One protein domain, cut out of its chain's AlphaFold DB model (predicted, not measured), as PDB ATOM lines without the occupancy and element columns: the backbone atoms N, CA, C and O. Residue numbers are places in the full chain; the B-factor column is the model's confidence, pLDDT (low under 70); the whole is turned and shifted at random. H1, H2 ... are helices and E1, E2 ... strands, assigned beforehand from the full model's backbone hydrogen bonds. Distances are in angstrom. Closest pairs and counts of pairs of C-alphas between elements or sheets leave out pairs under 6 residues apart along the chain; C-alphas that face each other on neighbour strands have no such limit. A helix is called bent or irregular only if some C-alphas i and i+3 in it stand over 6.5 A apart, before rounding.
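Overview. This is residues 62 to 159 of the 165 residues of an uncharacterized protein of Hoeflea sp. BRH_c9 (UniProt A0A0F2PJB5). A strongly twisted sheet of four strands has H3 crossing one face and curls round H1 on the other, while H2 packs on E3 and E4. Residues 112 to 117 stick out. The 98 printed residues hold E1, E2, H1, H2, E3, H3 and E4 along the chain, mixed helices and strands in three layers, H1 and H2 on one face and H3 on the other. The antiparallel sheet runs E2, E1, E3, E4; the whole is compact, with a radius of gyration of the C-alphas of 13.6 A and spans of 40 by 29 by 19 A.

Along the chain. Find C-alpha 62 at (94.188, -16.323, 88.532), where E1, residues 62 to 67, begins. Next come E2, residues 74 to 79, H1, residues 90 to 99, and H2, residues 103 to 111. E3, residues 121 to 130, measures 28.9 A; H3 holds residues 136 to 145. E4, residues 147 to 155, measures 24.8 A and ends at C-alpha 155, (77.428, -35.914, 100.710). H3 is irregular, with C-alphas 137 and 140 7.6 A apart, and H2 only just, with C-alphas 103 and 106 6.8 A apart.

Arrangement. Look at the hairpin E1 and E2: N 64 and O 78 are 2.8 A apart. E1 and E3 are antiparallel neighbours, with N 65 and O 127 within hydrogen-bond range at 2.8 A; E3 and E4 are antiparallel neighbours too, with N 126 and O 150 within hydrogen-bond range at 2.8 A. H1, with C-alphas 66 and 97 its closest to E1 at 6.5 A, and H3 lie on opposite faces. H3 is on the sheet at a height of 7.8 A; its closest C-alphas to E2 are 139 and 74, 4.5 A. H2 is on the sheet at a height of 8.9 A, its closest C-alphas to E3 being 106 and 122, 6.1 A. Each O i to N i+4 pair is within hydrogen-bond range in H1, 4 of 5 in H2 and 4 of 6 in H3.

Size, cuts and confidence. The farthest C-alphas, 82 and 115, are 41.0 A apart. The printed part has no cut and no long link. Residues 115 to 119 and 156 to 159 have pLDDT under 70.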
ATOM      1  N   SER A  62      94.385 -15.216  87.593       95.75
ATOM      2  CA  SER A  62      94.188 -16.323  88.532       95.75
ATOM      3  C   SER A  62      93.093 -17.284  88.064       95.75
ATOM      4  O   SER A  62      92.203 -16.954  87.275       95.75
ATOM      5  N   VAL A  63      93.173 -18.511  88.564       97.12
ATOM      6  CA  VAL A  63      92.159 -19.553  88.430       97.12
ATOM      7  C   VAL A  63      91.870 -20.151  89.799       97.12
ATOM      8  O   VAL A  63      92.750 -20.228  90.660       97.12
ATOM      9  N   LEU A  64      90.638 -20.606  89.986       96.94
ATOM     10  CA  LEU A  64      90.258 -21.449  91.109       96.94
ATOM     11  C   LEU A  64      90.435 -22.901  90.691       96.94
ATOM     12  O   LEU A  64      89.872 -23.315  89.679       96.94
ATOM     13  N   VAL A  65      91.204 -23.662  91.459       97.06
ATOM     14  CA  VAL A  65      91.518 -25.069  91.199       97.06
ATOM     15  C   VAL A  65      90.924 -25.920  92.306       97.06
ATOM     16  O   VAL A  65      91.102 -25.612  93.481       97.06
ATOM     17  N   VAL A  66      90.232 -26.991  91.932       96.31
ATOM     18  CA  VAL A  66      89.621 -27.938  92.870       96.31
ATOM     19  C   VAL A  66      90.459 -29.211  92.979       96.31
ATOM     20  O   VAL A  66      90.841 -29.796  91.958       96.31
ATOM     21  N   THR A  67      90.711 -29.666  94.208       95.50
ATOM     22  CA  THR A  67      91.424 -30.923  94.482       95.50
ATOM     23  C   THR A  67      90.606 -31.895  95.330       95.50
ATOM     24  O   THR A  67      89.551 -31.541  95.854       95.50
ATOM     25  N   ASP A  68      91.077 -33.137  95.457       92.25
ATOM     26  CA  ASP A  68      90.588 -34.082  96.468       92.25
ATOM     27  C   ASP A  68      91.078 -33.712  97.879       92.25
ATOM     28  O   ASP A  68      91.968 -32.875  98.049       92.25
ATOM     29  N   GLU A  69      90.507 -34.376  98.891       87.25
ATOM     30  CA  GLU A  69      90.825 -34.160 100.314       87.25
ATOM     31  C   GLU A  69      92.299 -34.426 100.664       87.25
ATOM     32  O   GLU A  69      92.792 -33.931 101.673       87.25
ATOM     33  N   LEU A  70      93.007 -35.208  99.841       87.62
ATOM     34  CA  LEU A  70      94.419 -35.551 100.031       87.62
ATOM     35  C   LEU A  70      95.368 -34.724  99.153       87.62
ATOM     36  O   LEU A  70      96.561 -35.040  99.110       87.62
ATOM     37  N   GLY A  71      94.837 -33.772  98.378       87.62
ATOM     38  CA  GLY A  71      95.613 -32.973  97.435       87.62
ATOM     39  C   GLY A  71      96.384 -33.812  96.414       87.62
ATOM     40  O   GLY A  71      97.431 -33.397  95.944       87.62
ATOM     41  N   LYS A  72      95.934 -35.019  96.065       90.75
ATOM     42  CA  LYS A  72      96.564 -35.895  95.063       90.75
ATOM     43  C   LYS A  72      96.045 -35.623  93.660       90.75
ATOM     44  O   LYS A  72      96.790 -35.736  92.686       90.75
ATOM     45  N   ILE A  73      94.766 -35.290  93.555       93.00
ATOM     46  CA  ILE A  73      94.018 -35.196  92.309       93.00
ATOM     47  C   ILE A  73      93.564 -33.758  92.125       93.00
ATOM     48  O   ILE A  73      92.909 -33.195  92.990       93.00
ATOM     49  N   CYS A  74      93.872 -33.181  90.969       94.38
ATOM     50  CA  CYS A  74      93.234 -31.957  90.494       94.38
ATOM     51  C   CYS A  74      92.037 -32.337  89.611       94.38
ATOM     52  O   CYS A  74      92.223 -32.965  88.568       94.38
ATOM     53  N   PHE A  75      90.815 -31.965  89.999       93.19
ATOM     54  CA  PHE A  75      89.620 -32.262  89.191       93.19
ATOM     55  C   PHE A  75      89.419 -31.267  88.054       93.19
ATOM     56  O   PHE A  75      88.872 -31.615  87.011       93.19
ATOM     57  N   GLY A  76      89.892 -30.037  88.229       93.12
ATOM     58  CA  GLY A  76      89.785 -29.010  87.211       93.12
ATOM     59  C   GLY A  76      89.978 -27.617  87.778       93.12
ATOM     60  O   GLY A  76      90.303 -27.436  88.953       93.12
ATOM     61  N   PHE A  77      89.791 -26.632  86.910       95.81
ATOM     62  CA  PHE A  77      89.955 -25.232  87.251       95.81
ATOM     63  C   PHE A  77      89.017 -24.344  86.436       95.81
ATOM     64  O   PHE A  77      88.612 -24.692  85.326       95.81
ATOM     65  N   VAL A  78      88.693 -23.176  86.981       95.88
ATOM     66  CA  VAL A  78      87.896 -22.130  86.323       95.88
ATOM     67  C   VAL A  78      88.563 -20.767  86.523       95.88
ATOM     68  O   VAL A  78      89.286 -20.607  87.506       95.88
ATOM     69  N   PRO A  79      88.345 -19.778  85.636       95.38
ATOM     70  CA  PRO A  79      88.824 -18.416  85.861       95.38
ATOM     71  C   PRO A  79      88.350 -17.873  87.212       95.38
ATOM     72  O   PRO A  79      87.176 -18.014  87.560       95.38
ATOM     73  N   ASP A  80      89.266 -17.269  87.964       93.69
ATOM     74  CA  ASP A  80      88.955 -16.621  89.235       93.69
ATOM     75  C   ASP A  80      88.336 -15.239  88.964       93.69
ATOM     76  O   ASP A  80      88.975 -14.399  88.324       93.69
ATOM     77  N   PRO A  81      87.089 -14.981  89.403       89.56
ATOM     78  CA  PRO A  81      86.438 -13.696  89.182       89.56
ATOM     79  C   PRO A  81      86.978 -12.576  90.089       89.56
ATOM     80  O   PRO A  81      86.567 -11.430  89.911       89.56
ATOM     81  N   GLY A  82      87.860 -12.879  91.054       86.94
ATOM     82  CA  GLY A  82      88.436 -11.893  91.973       86.94
ATOM     83  C   GLY A  82      87.429 -11.336  92.982       86.94
ATOM     84  O   GLY A  82      87.548 -10.184  93.396       86.94
ATOM     85  N   LEU A  83      86.410 -12.127  93.324       85.50
ATOM     86  CA  LEU A  83      85.353 -11.767  94.267       85.50
ATOM     87  C   LEU A  83      85.578 -12.456  95.615       85.50
ATOM     88  O   LEU A  83      86.178 -13.530  95.681       85.50
ATOM     89  N   GLU A  84      85.053 -11.851  96.679       86.56
ATOM     90  CA  GLU A  84      84.996 -12.479  98.001       86.56
ATOM     91  C   GLU A  84      84.152 -13.760  97.958       86.56
ATOM     92  O   GLU A  84      83.225 -13.894  97.154       86.56
ATOM     93  N   THR A  85      84.473 -14.726  98.820       83.81
ATOM     94  CA  THR A  85      83.863 -16.068  98.786       83.81
ATOM     95  C   THR A  85      82.359 -16.074  99.058       83.81
ATOM     96  O   THR A  85      81.667 -16.984  98.597       83.81
ATOM     97  N   ASP A  86      81.851 -15.077  99.778       87.06
ATOM     98  CA  ASP A  86      80.442 -14.886 100.122       87.06
ATOM     99  C   ASP A  86      79.652 -14.089  99.070       87.06
ATOM    100  O   ASP A  86      78.425 -13.987  99.172       87.06
ATOM    101  N   ASP A  87      80.308 -13.578  98.019       90.06
ATOM    102  CA  ASP A  87      79.623 -12.883  96.931       90.06
ATOM    103  C   ASP A  87      78.654 -13.849  96.208       90.06
ATOM    104  O   ASP A  87      79.057 -14.933  95.765       90.06
ATOM    105  N   PRO A  88      77.374 -13.481  96.003       88.06
ATOM    106  CA  PRO A  88      76.402 -14.312  95.288       88.06
ATOM    107  C   PRO A  88      76.858 -14.777  93.894       88.06
ATOM    108  O   PRO A  88      76.405 -15.814  93.398       88.06
ATOM    109  N   LYS A  89      77.760 -14.034  93.246       88.25
ATOM    110  CA  LYS A  89      78.345 -14.375  91.944       88.25
ATOM    111  C   LYS A  89      79.384 -15.497  92.020       88.25
ATOM    112  O   LYS A  89      79.682 -16.082  90.982       88.25
ATOM    113  N   MET A  90      79.877 -15.862  93.204       89.44
ATOM    114  CA  MET A  90      80.742 -17.036  93.392       89.44
ATOM    115  C   MET A  90      79.965 -18.354  93.335       89.44
ATOM    116  O   MET A  90      80.490 -19.371  92.884       89.44
ATOM    117  N   ALA A  91      78.677 -18.355  93.692       89.69
ATOM    118  CA  ALA A  91      77.835 -19.553  93.653       89.69
ATOM    119  C   ALA A  91      77.823 -20.298  92.293       89.69
ATOM    120  O   ALA A  91      77.937 -21.527  92.281       89.69
ATOM    121  N   PRO A  92      77.672 -19.646  91.117       91.25
ATOM    122  CA  PRO A  92      77.808 -20.335  89.830       91.25
ATOM    123  C   PRO A  92      79.225 -20.877  89.571       91.25
ATOM    124  O   PRO A  92      79.350 -21.935  88.952       91.25
ATOM    125  N   VAL A  93      80.270 -20.209  90.065       92.56
ATOM    126  CA  VAL A  93      81.669 -20.644  89.926       92.56
ATOM    127  C   VAL A  93      81.901 -21.932  90.716       92.56
ATOM    128  O   VAL A  93      82.327 -22.936  90.146       92.56
ATOM    129  N   PHE A  94      81.488 -21.964  91.987       91.31
ATOM    130  CA  PHE A  94      81.561 -23.168  92.821       91.31
ATOM    131  C   PHE A  94      80.721 -24.320  92.265       91.31
ATOM    132  O   PHE A  94      81.184 -25.457  92.228       91.31
ATOM    133  N   ARG A  95      79.520 -24.042  91.736       91.00
ATOM    134  CA  ARG A  95      78.717 -25.067  91.044       91.00
ATOM    135  C   ARG A  95      79.412 -25.624  89.804       91.00
ATOM    136  O   ARG A  95      79.193 -26.782  89.467       91.00
ATOM    137  N   THR A  96      80.207 -24.815  89.109       93.44
ATOM    138  CA  THR A  96      80.958 -25.259  87.929       93.44
ATOM    139  C   THR A  96      82.120 -26.155  88.338       93.44
ATOM    140  O   THR A  96      82.261 -27.235  87.773       93.44
ATOM    141  N   LEU A  97      82.878 -25.773  89.372       92.56
ATOM    142  CA  LEU A  97      83.939 -26.608  89.950       92.56
ATOM    143  C   LEU A  97      83.397 -27.945  90.469       92.56
ATOM    144  O   LEU A  97      83.952 -28.993  90.157       92.56
ATOM    145  N   ALA A  98      82.265 -27.932  91.178       90.19
ATOM    146  CA  ALA A  98      81.641 -29.150  91.691       90.19
ATOM    147  C   ALA A  98      81.259 -30.145  90.578       90.19
ATOM    148  O   ALA A  98      81.361 -31.353  90.765       90.19
ATOM    149  N   LYS A  99      80.862 -29.650  89.396       90.75
ATOM    150  CA  LYS A  99      80.541 -30.490  88.227       90.75
ATOM    151  C   LYS A  99      81.766 -31.127  87.566       90.75
ATOM    152  O   LYS A  99      81.588 -32.036  86.763       90.75
ATOM    153  N   MET A 100      82.977 -30.646  87.851       91.00
ATOM    154  CA  MET A 100      84.218 -31.228  87.320       91.00
ATOM    155  C   MET A 100      84.647 -32.486  88.083       91.00
ATOM    156  O   MET A 100      85.502 -33.231  87.614       91.00
ATOM    157  N   ILE A 101      84.065 -32.728  89.257       89.44
ATOM    158  CA  ILE A 101      84.382 -33.888  90.081       89.44
ATOM    159  C   ILE A 101      83.674 -35.106  89.516       89.44
ATOM    160  O   ILE A 101      82.477 -35.079  89.223       89.44
ATOM    161  N   GLU A 102      84.419 -36.197  89.399       85.00
ATOM    162  CA  GLU A 102      83.877 -37.484  88.985       85.00
ATOM    163  C   GLU A 102      82.799 -37.948  89.972       85.00
ATOM    164  O   GLU A 102      83.032 -38.013  91.180       85.00
ATOM    165  N   THR A 103      81.624 -38.304  89.450       76.06
ATOM    166  CA  THR A 103      80.445 -38.676  90.250       76.06
ATOM    167  C   THR A 103      80.734 -39.814  91.232       76.06
ATOM    168  O   THR A 103      80.263 -39.782  92.368       76.06
ATOM    169  N   ASP A 104      81.576 -40.768  90.833       78.38
ATOM    170  CA  ASP A 104      81.910 -41.937  91.649       78.38
ATOM    171  C   ASP A 104      83.061 -41.684  92.633       78.38
ATOM    172  O   ASP A 104      83.308 -42.504  93.515       78.38
ATOM    173  N   HIS A 105      83.776 -40.558  92.529       83.12
ATOM    174  CA  HIS A 105      84.946 -40.309  93.373       83.12
ATOM    175  C   HIS A 105      84.572 -40.199  94.853       83.12
ATOM    176  O   HIS A 105      85.178 -40.860  95.698       83.12
ATOM    177  N   ALA A 106      83.516 -39.440  95.162       78.81
ATOM    178  CA  ALA A 106      83.009 -39.318  96.527       78.81
ATOM    179  C   ALA A 106      82.542 -40.674  97.083       78.81
ATOM    180  O   ALA A 106      82.839 -41.008  98.228       78.81
ATOM    181  N   ALA A 107      81.848 -41.476  96.265       78.50
ATOM    182  CA  ALA A 107      81.375 -42.800  96.661       78.50
ATOM    183  C   ALA A 107      82.542 -43.757  96.951       78.50
ATOM    184  O   ALA A 107      82.516 -44.458  97.961       78.50
ATOM    185  N   ASN A 108      83.588 -43.733  96.121       82.31
ATOM    186  CA  ASN A 108      84.783 -44.555  96.296       82.31
ATOM    187  C   ASN A 108      85.570 -44.183  97.559       82.31
ATOM    188  O   ASN A 108      85.998 -45.079  98.284       82.31
ATOM    189  N   ILE A 109      85.729 -42.884  97.853       82.44
ATOM    190  CA  ILE A 109      86.358 -42.432  99.104       82.44
ATOM    191  C   ILE A 109      85.577 -42.969 100.302       82.44
ATOM    192  O   ILE A 109      86.161 -43.581 101.190       82.44
ATOM    193  N   ILE A 110      84.256 -42.780 100.314       78.44
ATOM    194  CA  ILE A 110      83.407 -43.176 101.442       78.44
ATOM    195  C   ILE A 110      83.396 -44.698 101.618       78.44
ATOM    196  O   ILE A 110      83.516 -45.174 102.743       78.44
ATOM    197  N   ALA A 111      83.317 -45.466 100.529       78.94
ATOM    198  CA  ALA A 111      83.364 -46.929 100.569       78.94
ATOM    199  C   ALA A 111      84.709 -47.477 101.079       78.94
ATOM    200  O   ALA A 111      84.749 -48.561 101.658       78.94
ATOM    201  N   ALA A 112      85.803 -46.738 100.876       80.56
ATOM    202  CA  ALA A 112      87.129 -47.103 101.362       80.56
ATOM    203  C   ALA A 112      87.383 -46.708 102.832       80.56
ATOM    204  O   ALA A 112      88.424 -47.078 103.382       80.56
ATOM    205  N   ARG A 113      86.477 -45.956 103.480       77.62
ATOM    206  CA  ARG A 113      86.660 -45.517 104.873       77.62
ATOM    207  C   ARG A 113      86.502 -46.684 105.857       77.62
ATOM    208  O   ARG A 113      85.668 -47.567 105.645       77.62
ATOM    209  N   PRO A 114      87.265 -46.691 106.966       72.38
ATOM    210  CA  PRO A 114      87.037 -47.633 108.055       72.38
ATOM    211  C   PRO A 114      85.604 -47.503 108.581       72.38
ATOM    212  O   PRO A 114      85.099 -46.395 108.744       72.38
ATOM    213  N   THR A 115      84.967 -48.624 108.920       64.31
ATOM    214  CA  THR A 115      83.566 -48.705 109.381       64.31
ATOM    215  C   THR A 115      83.239 -47.872 110.627       64.31
ATOM    216  O   THR A 115      82.065 -47.695 110.945       64.31
ATOM    217  N   SER A 116      84.243 -47.360 111.343       59.84
ATOM    218  CA  SER A 116      84.074 -46.471 112.496       59.84
ATOM    219  C   SER A 116      83.975 -44.980 112.142       59.84
ATOM    220  O   SER A 116      83.663 -44.189 113.032       59.84
ATOM    221  N   ASP A 117      84.229 -44.574 110.893       61.97
ATOM    222  CA  ASP A 117      84.107 -43.175 110.469       61.97
ATOM    223  C   ASP A 117      82.653 -42.863 110.068       61.97
ATOM    224  O   ASP A 117      82.153 -43.304 109.035       61.97
ATOM    225  N   SER A 118      81.946 -42.115 110.918       63.16
ATOM    226  CA  SER A 118      80.538 -41.744 110.725       63.16
ATOM    227  C   SER A 118      80.332 -40.590 109.734       63.16
ATOM    228  O   SER A 118      79.192 -40.178 109.490       63.16
ATOM    229  N   ARG A 119      81.410 -40.039 109.155       67.50
ATOM    230  CA  ARG A 119      81.334 -38.935 108.194       67.50
ATOM    231  C   ARG A 119      80.759 -39.400 106.860       67.50
ATOM    232  O   ARG A 119      81.386 -40.142 106.108       67.50
ATOM    233  N   THR A 120      79.592 -38.858 106.531       74.31
ATOM    234  CA  THR A 120      78.874 -39.112 105.275       74.31
ATOM    235  C   THR A 120      79.186 -38.095 104.180       74.31
ATOM    236  O   THR A 120      78.542 -38.125 103.136       74.31
ATOM    237  N   SER A 121      80.152 -37.196 104.385       81.25
ATOM    238  CA  SER A 121      80.585 -36.217 103.386       81.25
ATOM    239  C   SER A 121      82.085 -36.294 103.098       81.25
ATOM    240  O   SER A 121      82.884 -36.738 103.930       81.25
ATOM    241  N   VAL A 122      82.452 -35.881 101.886       85.50
ATOM    242  CA  VAL A 122      83.830 -35.731 101.408       85.50
ATOM    243  C   VAL A 122      84.086 -34.254 101.156       85.50
ATOM    244  O   VAL A 122      83.252 -33.574 100.551       85.50
ATOM    245  N   GLU A 123      85.218 -33.769 101.649       90.31
ATOM    246  CA  GLU A 123      85.660 -32.394 101.461       90.31
ATOM    247  C   GLU A 123      86.523 -32.282 100.205       90.31
ATOM    248  O   GLU A 123      87.348 -33.143  99.919       90.31
ATOM    249  N   TYR A 124      86.333 -31.201  99.462       92.81
ATOM    250  CA  TYR A 124      87.116 -30.903  98.272       92.81
ATOM    251  C   TYR A 124      87.615 -29.460  98.355       92.81
ATOM    252  O   TYR A 124      86.829 -28.516  98.186       92.81
ATOM    253  N   PRO A 125      88.903 -29.279  98.665       95.69
ATOM    254  CA  PRO A 125      89.523 -27.967  98.753       95.69
ATOM    255  C   PRO A 125      89.541 -27.225  97.411       95.69
ATOM    256  O   PRO A 125      89.706 -27.819  96.341       95.69
ATOM    257  N   ILE A 126      89.416 -25.901  97.482       96.44
ATOM    258  CA  ILE A 126      89.591 -24.969  96.370       96.44
ATOM    259  C   ILE A 126      90.767 -24.047  96.685       96.44
ATOM    260  O   ILE A 126      90.803 -23.389  97.728       96.44
ATOM    261  N   PHE A 127      91.694 -23.949  95.738       96.50
ATOM    262  CA  PHE A 127      92.873 -23.099  95.822       96.50
ATOM    263  C   PHE A 127      92.872 -22.048  94.717       96.50
ATOM    264  O   PHE A 127      92.479 -22.321  93.584       96.50
ATOM    265  N   VAL A 128      93.374 -20.858  95.028       96.56
ATOM    266  CA  VAL A 128      93.714 -19.842  94.031       96.56
ATOM    267  C   VAL A 128      95.120 -20.121  93.514       96.56
ATOM    268  O   VAL A 128      96.074 -20.212  94.293       96.56
ATOM    269  N   MET A 129      95.244 -20.227  92.196       97.38
ATOM    270  CA  MET A 129      96.496 -20.471  91.486       97.38
ATOM    271  C   MET A 129      96.639 -19.522  90.284       97.38
ATOM    272  O   MET A 129      95.634 -19.014  89.790       97.38
ATOM    273  N   PRO A 130      97.857 -19.264  89.774       97.19
ATOM    274  CA  PRO A 130      98.035 -18.564  88.501       97.19
ATOM    275  C   PRO A 130      97.409 -19.343  87.338       97.19
ATOM    276  O   PRO A 130      97.371 -20.572  87.349       97.19
ATOM    277  N   ALA A 131      96.943 -18.632  86.310       96.62
ATOM    278  CA  ALA A 131      96.372 -19.249  85.120       96.62
ATOM    279  C   ALA A 131      97.378 -20.197  84.447       96.62
ATOM    280  O   ALA A 131      98.428 -19.795  83.946       96.62
ATOM    281  N   PHE A 132      97.046 -21.485  84.449       96.12
ATOM    282  CA  PHE A 132      97.878 -22.557  83.921       96.12
ATOM    283  C   PHE A 132      96.993 -23.758  83.578       96.12
ATOM    284  O   PHE A 132      95.899 -23.920  84.119       96.12
ATOM    285  N   LYS A 133      97.449 -24.611  82.657       94.50
ATOM    286  CA  LYS A 133      96.717 -25.818  82.266       94.50
ATOM    287  C   LYS A 133      96.938 -26.917  83.310       94.50
ATOM    288  O   LYS A 133      97.868 -27.712  83.189       94.50
ATOM    289  N   TYR A 134      96.121 -26.920  84.363       95.38
ATOM    290  CA  TYR A 134      96.182 -27.945  85.403       95.38
ATOM    291  C   TYR A 134      95.579 -29.266  84.917       95.38
ATOM    292  O   TYR A 134      94.457 -29.296  84.420       95.38
ATOM    293  N   ASP A 135      96.327 -30.352  85.101       95.38
ATOM    294  CA  ASP A 135      95.933 -31.719  84.789       95.38
ATOM    295  C   ASP A 135      95.777 -32.514  86.089       95.38
ATOM    296  O   ASP A 135      96.245 -32.104  87.156       95.38
ATOM    297  N   ARG A 136      95.182 -33.705  85.991       94.25
ATOM    298  CA  ARG A 136      94.840 -34.555  87.140       94.25
ATOM    299  C   ARG A 136      95.995 -34.790  88.120       94.25
ATOM    300  O   ARG A 136      95.775 -34.790  89.326       94.25
ATOM    301  N   GLY A 137      97.217 -34.956  87.611       94.75
ATOM    302  CA  GLY A 137      98.414 -35.223  88.417       94.75
ATOM    303  C   GLY A 137      99.004 -34.010  89.146       94.75
ATOM    304  O   GLY A 137     100.013 -34.155  89.828       94.75
ATOM    305  N   HIS A 138      98.424 -32.815  89.005       96.50
ATOM    306  CA  HIS A 138      98.966 -31.591  89.602       96.50
ATOM    307  C   HIS A 138      98.453 -31.295  91.017       96.50
ATOM    308  O   HIS A 138      98.870 -30.288  91.587       96.50
ATOM    309  N   GLY A 139      97.603 -32.152  91.600       94.69
ATOM    310  CA  GLY A 139      97.006 -31.927  92.923       94.69
ATOM    311  C   GLY A 139      98.039 -31.529  93.981       94.69
ATOM    312  O   GLY A 139      97.886 -30.493  94.620       94.69
ATOM    313  N   HIS A 140      99.151 -32.268  94.078       95.25
ATOM    314  CA  HIS A 140     100.139 -32.034  95.136       95.25
ATOM    315  C   HIS A 140     100.813 -30.669  95.028       95.25
ATOM    316  O   HIS A 140     101.178 -30.069  96.035       95.25
ATOM    317  N   ALA A 141     101.005 -30.174  93.806       95.12
ATOM    318  CA  ALA A 141     101.586 -28.858  93.596       95.12
ATOM    319  C   ALA A 141     100.568 -27.741  93.855       95.12
ATOM    320  O   ALA A 141     100.932 -26.702  94.399       95.12
ATOM    321  N   VAL A 142      99.299 -27.965  93.501       96.44
ATOM    322  CA  VAL A 142      98.200 -27.038  93.803       96.44
ATOM    323  C   VAL A 142      98.038 -26.885  95.313       96.44
ATOM    324  O   VAL A 142      98.006 -25.762  95.800       96.44
ATOM    325  N   GLU A 143      98.025 -27.989  96.058       95.06
ATOM    326  CA  GLU A 143      97.955 -27.967  97.522       95.06
ATOM    327  C   GLU A 143      99.202 -27.318  98.145       95.06
ATOM    328  O   GLU A 143      99.102 -26.540  99.091       95.06
ATOM    329  N   ALA A 144     100.394 -27.605  97.608       93.75
ATOM    330  CA  ALA A 144     101.643 -27.093  98.168       93.75
ATOM    331  C   ALA A 144     101.878 -25.597  97.909       93.75
ATOM    332  O   ALA A 144     102.514 -24.941  98.735       93.75
ATOM    333  N   PHE A 145     101.456 -25.076  96.753       95.38
ATOM    334  CA  PHE A 145     101.800 -23.720  96.308       95.38
ATOM    335  C   PHE A 145     100.599 -22.780  96.207       95.38
ATOM    336  O   PHE A 145     100.792 -21.564  96.143       95.38
ATOM    337  N   GLY A 146      99.383 -23.321  96.180       94.44
ATOM    338  CA  GLY A 146      98.157 -22.552  96.061       94.44
ATOM    339  C   GLY A 146      97.756 -21.856  97.343       94.44
ATOM    340  O   GLY A 146      98.110 -22.261  98.449       94.44
ATOM    341  N   ASN A 147      96.987 -20.785  97.183       94.19
ATOM    342  CA  ASN A 147      96.366 -20.122  98.316       94.19
ATOM    343  C   ASN A 147      95.005 -20.766  98.579       94.19
ATOM    344  O   ASN A 147      94.118 -20.674  97.731       94.19
ATOM    345  N   TYR A 148      94.840 -21.419  99.728       94.38
ATOM    346  CA  TYR A 148      93.560 -22.013 100.104       94.38
ATOM    347  C   TYR A 148      92.476 -20.932 100.178       94.38
ATOM    348  O   TYR A 148      92.659 -19.915 100.848       94.38
ATOM    349  N   LEU A 149      91.361 -21.154  99.482       93.06
ATOM    350  CA  LEU A 149      90.230 -20.230  99.448       93.06
ATOM    351  C   LEU A 149      89.090 -20.727 100.336       93.06
ATOM    352  O   LEU A 149      88.633 -20.030 101.237       93.06
ATOM    353  N   THR A 150      88.597 -21.926 100.038       93.88
ATOM    354  CA  THR A 150      87.458 -22.556 100.707       93.88
ATOM    355  C   THR A 150      87.396 -24.029 100.306       93.88
ATOM    356  O   THR A 150      88.243 -24.508  99.553       93.88
ATOM    357  N   SER A 151      86.380 -24.745 100.760       91.81
ATOM    358  CA  SER A 151      86.082 -26.102 100.328       91.81
ATOM    359  C   SER A 151      84.579 -26.276 100.170       91.81
ATOM    360  O   SER A 151      83.772 -25.506 100.694       91.81
ATOM    361  N   PHE A 152      84.183 -27.298  99.424       86.69
ATOM    362  CA  PHE A 152      82.797 -27.745  99.413       86.69
ATOM    363  C   PHE A 152      82.714 -29.172  99.936       86.69
ATOM    364  O   PHE A 152      83.665 -29.953  99.872       86.69
ATOM    365  N   GLN A 153      81.542 -29.502 100.467       86.31
ATOM    366  CA  GLN A 153      81.251 -30.823 100.995       86.31
ATOM    367  C   GLN A 153      80.268 -31.527 100.074       86.31
ATOM    368  O   GLN A 153      79.173 -31.025  99.812       86.31
ATOM    369  N   VAL A 154      80.649 -32.708  99.599       81.38
ATOM    370  CA  VAL A 154      79.766 -33.580  98.826       81.38
ATOM    371  C   VAL A 154      79.316 -34.710  99.736       81.38
ATOM    372  O   VAL A 154      80.139 -35.468 100.248       81.38
ATOM    373  N   ALA A 155      78.009 -34.807  99.965       72.88
ATOM    374  CA  ALA A 155      77.428 -35.914 100.710       72.88
ATOM    375  C   ALA A 155      77.466 -37.207  99.880       72.88
ATOM    376  O   ALA A 155      77.340 -37.174  98.654       72.88
ATOM    377  N   ALA A 156      77.583 -38.345 100.559       65.19
ATOM    378  CA  ALA A 156      77.425 -39.659  99.962       65.19
ATOM    379  C   ALA A 156      76.083 -39.740  99.215       65.19
ATOM    380  O   ALA A 156      75.064 -39.267  99.743       65.19
ATOM    381  N   PRO A 157      76.031 -40.395  98.042       59.38
ATOM    382  CA  PRO A 157      74.757 -40.838  97.504       59.38
ATOM    383  C   PRO A 157      74.076 -41.712  98.564       59.38
ATOM    384  O   PRO A 157      74.668 -42.675  99.056       59.38
ATOM    385  N   ARG A 158      72.849 -41.358  98.967       56.84
ATOM    386  CA  ARG A 158      72.091 -42.187  99.910       56.84
ATOM    387  C   ARG A 158      71.896 -43.564  99.270       56.84
ATOM    388  O   ARG A 158      71.454 -43.603  98.119       56.84
ATOM    389  N   PRO A 159      72.170 -44.675  99.974       54.41
ATOM    390  CA  PRO A 159      71.771 -45.978  99.473       54.41
ATOM    391  C   PRO A 159      70.258 -45.943  99.237       54.41
ATOM    392  O   PRO A 159      69.503 -45.486 100.100       54.41
TER     393      PRO A 159